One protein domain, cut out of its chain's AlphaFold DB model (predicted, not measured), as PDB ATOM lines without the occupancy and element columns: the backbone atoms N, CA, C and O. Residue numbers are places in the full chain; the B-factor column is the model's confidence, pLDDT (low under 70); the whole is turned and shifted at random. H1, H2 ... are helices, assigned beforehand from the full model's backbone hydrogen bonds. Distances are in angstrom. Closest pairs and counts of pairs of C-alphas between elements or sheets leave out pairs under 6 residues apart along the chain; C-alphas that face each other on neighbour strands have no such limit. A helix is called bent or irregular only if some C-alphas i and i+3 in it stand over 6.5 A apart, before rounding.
ATOM      1  N   PRO A  17     326.471 181.572 233.075       54.84
ATOM      2  CA  PRO A  17     326.644 180.280 232.394       54.84
ATOM      3  C   PRO A  17     325.416 179.866 231.566       54.84
ATOM      4  O   PRO A  17     325.543 179.201 230.541       54.84
ATOM      5  N   LEU A  18     324.229 180.323 231.985       49.56
ATOM      6  CA  LEU A  18     322.981 180.240 231.234       49.56
ATOM      7  C   LEU A  18     322.940 181.157 230.003       49.56
ATOM      8  O   LEU A  18     322.573 180.682 228.939       49.56
ATOM      9  N   VAL A  19     323.321 182.433 230.121       55.81
ATOM     10  CA  VAL A  19     323.400 183.383 229.000       55.81
ATOM     11  C   VAL A  19     324.530 182.992 228.054       55.81
ATOM     12  O   VAL A  19     324.315 183.034 226.862       55.81
ATOM     13  N   PHE A  20     325.679 182.504 228.523       60.97
ATOM     14  CA  PHE A  20     326.761 182.012 227.677       60.97
ATOM     15  C   PHE A  20     326.337 180.735 226.963       60.97
ATOM     16  O   PHE A  20     326.522 180.649 225.760       60.97
ATOM     17  N   LYS A  21     325.678 179.783 227.641       55.16
ATOM     18  CA  LYS A  21     325.085 178.618 226.963       55.16
ATOM     19  C   LYS A  21     323.987 179.022 225.985       55.16
ATOM     20  O   LYS A  21     323.957 178.485 224.892       55.16
ATOM     21  N   LYS A  22     323.111 179.971 226.324       58.72
ATOM     22  CA  LYS A  22     322.019 180.423 225.448       58.72
ATOM     23  C   LYS A  22     322.555 181.214 224.257       58.72
ATOM     24  O   LYS A  22     322.119 180.971 223.147       58.72
ATOM     25  N   VAL A  23     323.530 182.092 224.467       67.69
ATOM     26  CA  VAL A  23     324.256 182.839 223.431       67.69
ATOM     27  C   VAL A  23     325.057 181.878 222.570       67.69
ATOM     28  O   VAL A  23     325.026 182.032 221.364       67.69
ATOM     29  N   LEU A  24     325.687 180.850 223.143       66.75
ATOM     30  CA  LEU A  24     326.396 179.799 222.413       66.75
ATOM     31  C   LEU A  24     325.433 178.929 221.595       66.75
ATOM     32  O   LEU A  24     325.755 178.592 220.466       66.75
ATOM     33  N   GLU A  25     324.254 178.593 222.116       77.75
ATOM     34  CA  GLU A  25     323.213 177.877 221.367       77.75
ATOM     35  C   GLU A  25     322.581 178.764 220.286       77.75
ATOM     36  O   GLU A  25     322.394 178.306 219.166       77.75
ATOM     37  N   LEU A  26     322.338 180.053 220.544       67.12
ATOM     38  CA  LEU A  26     321.875 180.997 219.522       67.12
ATOM     39  C   LEU A  26     322.948 181.267 218.460       67.12
ATOM     40  O   LEU A  26     322.622 181.326 217.281       67.12
ATOM     41  N   LEU A  27     324.225 181.353 218.841       65.81
ATOM     42  CA  LEU A  27     325.350 181.430 217.911       65.81
ATOM     43  C   LEU A  27     325.479 180.148 217.102       65.81
ATOM     44  O   LEU A  27     325.682 180.244 215.905       65.81
ATOM     45  N   LYS A  28     325.317 178.963 217.699       63.28
ATOM     46  CA  LYS A  28     325.293 177.687 216.966       63.28
ATOM     47  C   LYS A  28     324.107 177.601 216.002       63.28
ATOM     48  O   LYS A  28     324.272 177.069 214.912       63.28
ATOM     49  N   LEU A  29     322.941 178.137 216.374       67.12
ATOM     50  CA  LEU A  29     321.738 178.161 215.534       67.12
ATOM     51  C   LEU A  29     321.857 179.162 214.376       67.12
ATOM     52  O   LEU A  29     321.492 178.830 213.252       67.12
ATOM     53  N   LEU A  30     322.423 180.347 214.616       62.06
ATOM     54  CA  LEU A  30     322.719 181.326 213.566       62.06
ATOM     55  C   LEU A  30     323.905 180.878 212.690       62.06
ATOM     56  O   LEU A  30     323.879 181.067 211.478       62.06
ATOM     57  N   ALA A  31     324.904 180.204 213.268       55.28
ATOM     58  CA  ALA A  31     326.070 179.665 212.566       55.28
ATOM     59  C   ALA A  31     325.807 178.330 211.849       55.28
ATOM     60  O   ALA A  31     326.673 177.868 211.120       55.28
ATOM     61  N   HIS A  32     324.650 177.687 212.025       56.56
ATOM     62  CA  HIS A  32     324.257 176.551 211.185       56.56
ATOM     63  C   HIS A  32     323.731 177.018 209.816       56.56
ATOM     64  O   HIS A  32     323.811 176.278 208.840       56.56
ATOM     65  N   ALA A  33     323.242 178.261 209.724       61.03
ATOM     66  CA  ALA A  33     322.687 178.839 208.498       61.03
ATOM     67  C   ALA A  33     323.748 179.426 207.543       61.03
ATOM     68  O   ALA A  33     323.453 179.737 206.393       61.03
ATOM     69  N   SER A  34     324.990 179.587 207.995       61.91
ATOM     70  CA  SER A  34     326.136 180.054 207.201       61.91
ATOM     71  C   SER A  34     327.338 179.232 207.659       61.91
ATOM     72  O   SER A  34     327.430 179.018 208.851       61.91
ATOM     73  N   GLY A  35     328.248 178.752 206.801       60.94
ATOM     74  CA  GLY A  35     329.342 177.796 207.127       60.94
ATOM     75  C   GLY A  35     330.401 178.199 208.187       60.94
ATOM     76  O   GLY A  35     331.550 177.772 208.121       60.94
ATOM     77  N   ILE A  36     330.033 179.013 209.174       60.12
ATOM     78  CA  ILE A  36     330.804 179.628 210.255       60.12
ATOM     79  C   ILE A  36     331.193 178.620 211.345       60.12
ATOM     80  O   ILE A  36     332.181 178.846 212.038       60.12
ATOM     81  N   ILE A  37     330.499 177.482 211.482       59.84
ATOM     82  CA  ILE A  37     330.855 176.449 212.479       59.84
ATOM     83  C   ILE A  37     332.283 175.916 212.267       59.84
ATOM     84  O   ILE A  37     332.958 175.602 213.244       59.84
ATOM     85  N   PHE A  38     332.777 175.873 211.024       63.31
ATOM     86  CA  PHE A  38     334.168 175.499 210.742       63.31
ATOM     87  C   PHE A  38     335.158 176.649 210.977       63.31
ATOM     88  O   PHE A  38     336.294 176.406 211.374       63.31
ATOM     89  N   PHE A  39     334.741 177.901 210.777       62.03
ATOM     90  CA  PHE A  39     335.631 179.067 210.808       62.03
ATOM     91  C   PHE A  39     335.784 179.688 212.212       62.03
ATOM     92  O   PHE A  39     336.847 180.197 212.554       62.03
ATOM     93  N   ALA A  40     334.751 179.605 213.055       69.19
ATOM     94  CA  ALA A  40     334.740 180.123 214.425       69.19
ATOM     95  C   ALA A  40     335.740 179.451 215.397       69.19
ATOM     96  O   ALA A  40     336.403 180.164 216.157       69.19
ATOM     97  N   PRO A  41     335.919 178.112 215.415       75.88
ATOM     98  CA  PRO A  41     336.962 177.510 216.246       75.88
ATOM     99  C   PRO A  41     338.364 177.906 215.764       75.88
ATOM    100  O   PRO A  41     339.260 178.119 216.572       75.88
ATOM    101  N   ILE A  42     338.551 178.088 214.455       81.00
ATOM    102  CA  ILE A  42     339.837 178.493 213.874       81.00
ATOM    103  C   ILE A  42     340.171 179.949 214.233       81.00
ATOM    104  O   ILE A  42     341.307 180.236 214.606       81.00
ATOM    105  N   SER A  43     339.193 180.859 214.192       75.62
ATOM    106  CA  SER A  43     339.403 182.271 214.543       75.62
ATOM    107  C   SER A  43     339.599 182.504 216.046       75.62
ATOM    108  O   SER A  43     340.368 183.377 216.451       75.62
ATOM    109  N   THR A  44     338.947 181.710 216.897       81.25
ATOM    110  CA  THR A  44     339.153 181.774 218.355       81.25
ATOM    111  C   THR A  44     340.526 181.234 218.744       81.25
ATOM    112  O   THR A  44     341.235 181.879 219.516       81.25
ATOM    113  N   LEU A  45     340.963 180.118 218.154       84.38
ATOM    114  CA  LEU A  45     342.309 179.585 218.369       84.38
ATOM    115  C   LEU A  45     343.397 180.529 217.846       84.38
ATOM    116  O   LEU A  45     344.384 180.749 218.547       84.38
ATOM    117  N   SER A  46     343.214 181.136 216.668       85.00
ATOM    118  CA  SER A  46     344.191 182.092 216.131       85.00
ATOM    119  C   SER A  46     344.306 183.338 217.007       85.00
ATOM    120  O   SER A  46     345.418 183.771 217.300       85.00
ATOM    121  N   THR A  47     343.186 183.865 217.509       84.88
ATOM    122  CA  THR A  47     343.186 185.024 218.414       84.88
ATOM    123  C   THR A  47     343.906 184.704 219.720       84.88
ATOM    124  O   THR A  47     344.712 185.508 220.178       84.88
ATOM    125  N   LEU A  48     343.672 183.520 220.295       85.81
ATOM    126  CA  LEU A  48     344.356 183.085 221.514       85.81
ATOM    127  C   LEU A  48     345.862 182.920 221.292       85.81
ATOM    128  O   LEU A  48     346.644 183.413 222.100       85.81
ATOM    129  N   MET A  49     346.275 182.289 220.190       88.81
ATOM    130  CA  MET A  49     347.694 182.132 219.850       88.81
ATOM    131  C   MET A  49     348.378 183.483 219.629       88.81
ATOM    132  O   MET A  49     349.442 183.728 220.193       88.81
ATOM    133  N   LEU A  50     347.745 184.391 218.882       90.44
ATOM    134  CA  LEU A  50     348.263 185.740 218.661       90.44
ATOM    135  C   LEU A  50     348.374 186.525 219.972       90.44
ATOM    136  O   LEU A  50     349.391 187.174 220.194       90.44
ATOM    137  N   HIS A  51     347.389 186.425 220.870       88.69
ATOM    138  CA  HIS A  51     347.452 187.082 222.177       88.69
ATOM    139  C   HIS A  51     348.640 186.596 223.014       88.69
ATOM    140  O   HIS A  51     349.345 187.418 223.591       88.69
ATOM    141  N   GLN A  52     348.898 185.282 223.052       88.19
ATOM    142  CA  GLN A  52     350.046 184.736 223.786       88.19
ATOM    143  C   GLN A  52     351.376 185.179 223.166       88.19
ATOM    144  O   GLN A  52     352.282 185.581 223.888       88.19
ATOM    145  N   VAL A  53     351.487 185.165 221.835       92.44
ATOM    146  CA  VAL A  53     352.707 185.593 221.131       92.44
ATOM    147  C   VAL A  53     352.985 187.076 221.357       92.44
ATOM    148  O   VAL A  53     354.112 187.433 221.686       92.44
ATOM    149  N   ILE A  54     351.974 187.939 221.231       91.19
ATOM    150  CA  ILE A  54     352.121 189.385 221.452       91.19
ATOM    151  C   ILE A  54     352.459 189.670 222.918       91.19
ATOM    152  O   ILE A  54     353.308 190.512 223.196       91.19
ATOM    153  N   PHE A  55     351.848 188.945 223.856       86.69
ATOM    154  CA  PHE A  55     352.150 189.073 225.278       86.69
ATOM    155  C   PHE A  55     353.598 188.672 225.596       86.69
ATOM    156  O   PHE A  55     354.324 189.435 226.229       86.69
ATOM    157  N   VAL A  56     354.060 187.524 225.090       87.56
ATOM    158  CA  VAL A  56     355.449 187.063 225.266       87.56
ATOM    159  C   VAL A  56     356.440 187.996 224.570       87.56
ATOM    160  O   VAL A  56     357.479 188.325 225.133       87.56
ATOM    161  N   TYR A  57     356.113 188.487 223.377       88.81
ATOM    162  CA  TYR A  57     356.926 189.482 222.682       88.81
ATOM    163  C   TYR A  57     357.031 190.785 223.486       88.81
ATOM    164  O   TYR A  57     358.124 191.326 223.644       88.81
ATOM    165  N   SER A  58     355.919 191.248 224.064       84.00
ATOM    166  CA  SER A  58     355.897 192.421 224.942       84.00
ATOM    167  C   SER A  58     356.744 192.229 226.202       84.00
ATOM    168  O   SER A  58     357.309 193.205 226.682       84.00
ATOM    169  N   LEU A  59     356.850 191.003 226.729       80.50
ATOM    170  CA  LEU A  59     357.723 190.672 227.862       80.50
ATOM    171  C   LEU A  59     359.207 190.706 227.481       80.50
ATOM    172  O   LEU A  59     360.018 191.242 228.226       80.50
ATOM    173  N   ILE A  60     359.566 190.147 226.322       82.50
ATOM    174  CA  ILE A  60     360.962 190.086 225.857       82.50
ATOM    175  C   ILE A  60     361.483 191.479 225.485       82.50
ATOM    176  O   ILE A  60     362.642 191.800 225.734       82.50
ATOM    177  N   VAL A  61     360.634 192.311 224.877       80.19
ATOM    178  CA  VAL A  61     360.985 193.674 224.443       80.19
ATOM    179  C   VAL A  61     360.813 194.699 225.570       80.19
ATOM    180  O   VAL A  61     361.165 195.865 225.392       80.19
ATOM    181  N   TYR A  62     360.324 194.280 226.744       77.12
ATOM    182  CA  TYR A  62     360.194 195.145 227.909       77.12
ATOM    183  C   TYR A  62     361.563 195.725 228.284       77.12
ATOM    184  O   TYR A  62     362.450 195.024 228.768       77.12
ATOM    185  N   LYS A  63     361.748 197.019 228.023       69.94
ATOM    186  CA  LYS A  63     362.904 197.780 228.492       69.94
ATOM    187  C   LYS A  63     362.458 198.625 229.680       69.94
ATOM    188  O   LYS A  63     361.370 199.199 229.591       69.94
TER     189      LYS A  63
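This is residues 17 to 63 of the 175 residues of an uncharacterized protein of Cimex lectularius (UniProt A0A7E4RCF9). Two helices, H1 and the longer H2, make an open L, meeting near their ends at a corner formed by residues 31 to 35. Residues 17 to 26 of H1 and residues 41 to 63, of which 41 to 60 belong to H2, stick out as two free arms. The printed part has 47 residues with two named helices, H1 then H2, and no named strand; its class is all helix. It is extended, with a radius of gyration of the C-alphas of 15.8 A, and flat, spanning 47 by 25 by 9 A.

H1, residues 17 to 30, begins with C-alpha 17 at (326.644, 180.280, 232.394) and is 19.3 A long from first to last C-alpha. H2, residues 36 to 60, is 35.5 A long and ends with C-alpha 60 at (360.962, 190.086, 225.857). H2 is neither bent nor irregular, but only just: C-alphas 38 and 41 are 6.5 A apart.

H1 and H2 are close but not clearly touching; their closest C-alphas, those of Lys 28 and Ile 37, are 7.3 A apart. They run opposite ways at a steep tilt of 55 degrees. Every O i to N i+4 pair is within hydrogen-bond range in H1, and 19 of 21 are in H2.

The two C-alphas farthest apart, those of Ala 33 and Lys 63, are 48.7 A apart. The printed part has no cut, and the link from H1 to H2 is tight. The mean pLDDT of the printed part is 72.6; residues 17 to 24, 26 to 40 and 63 are under 70.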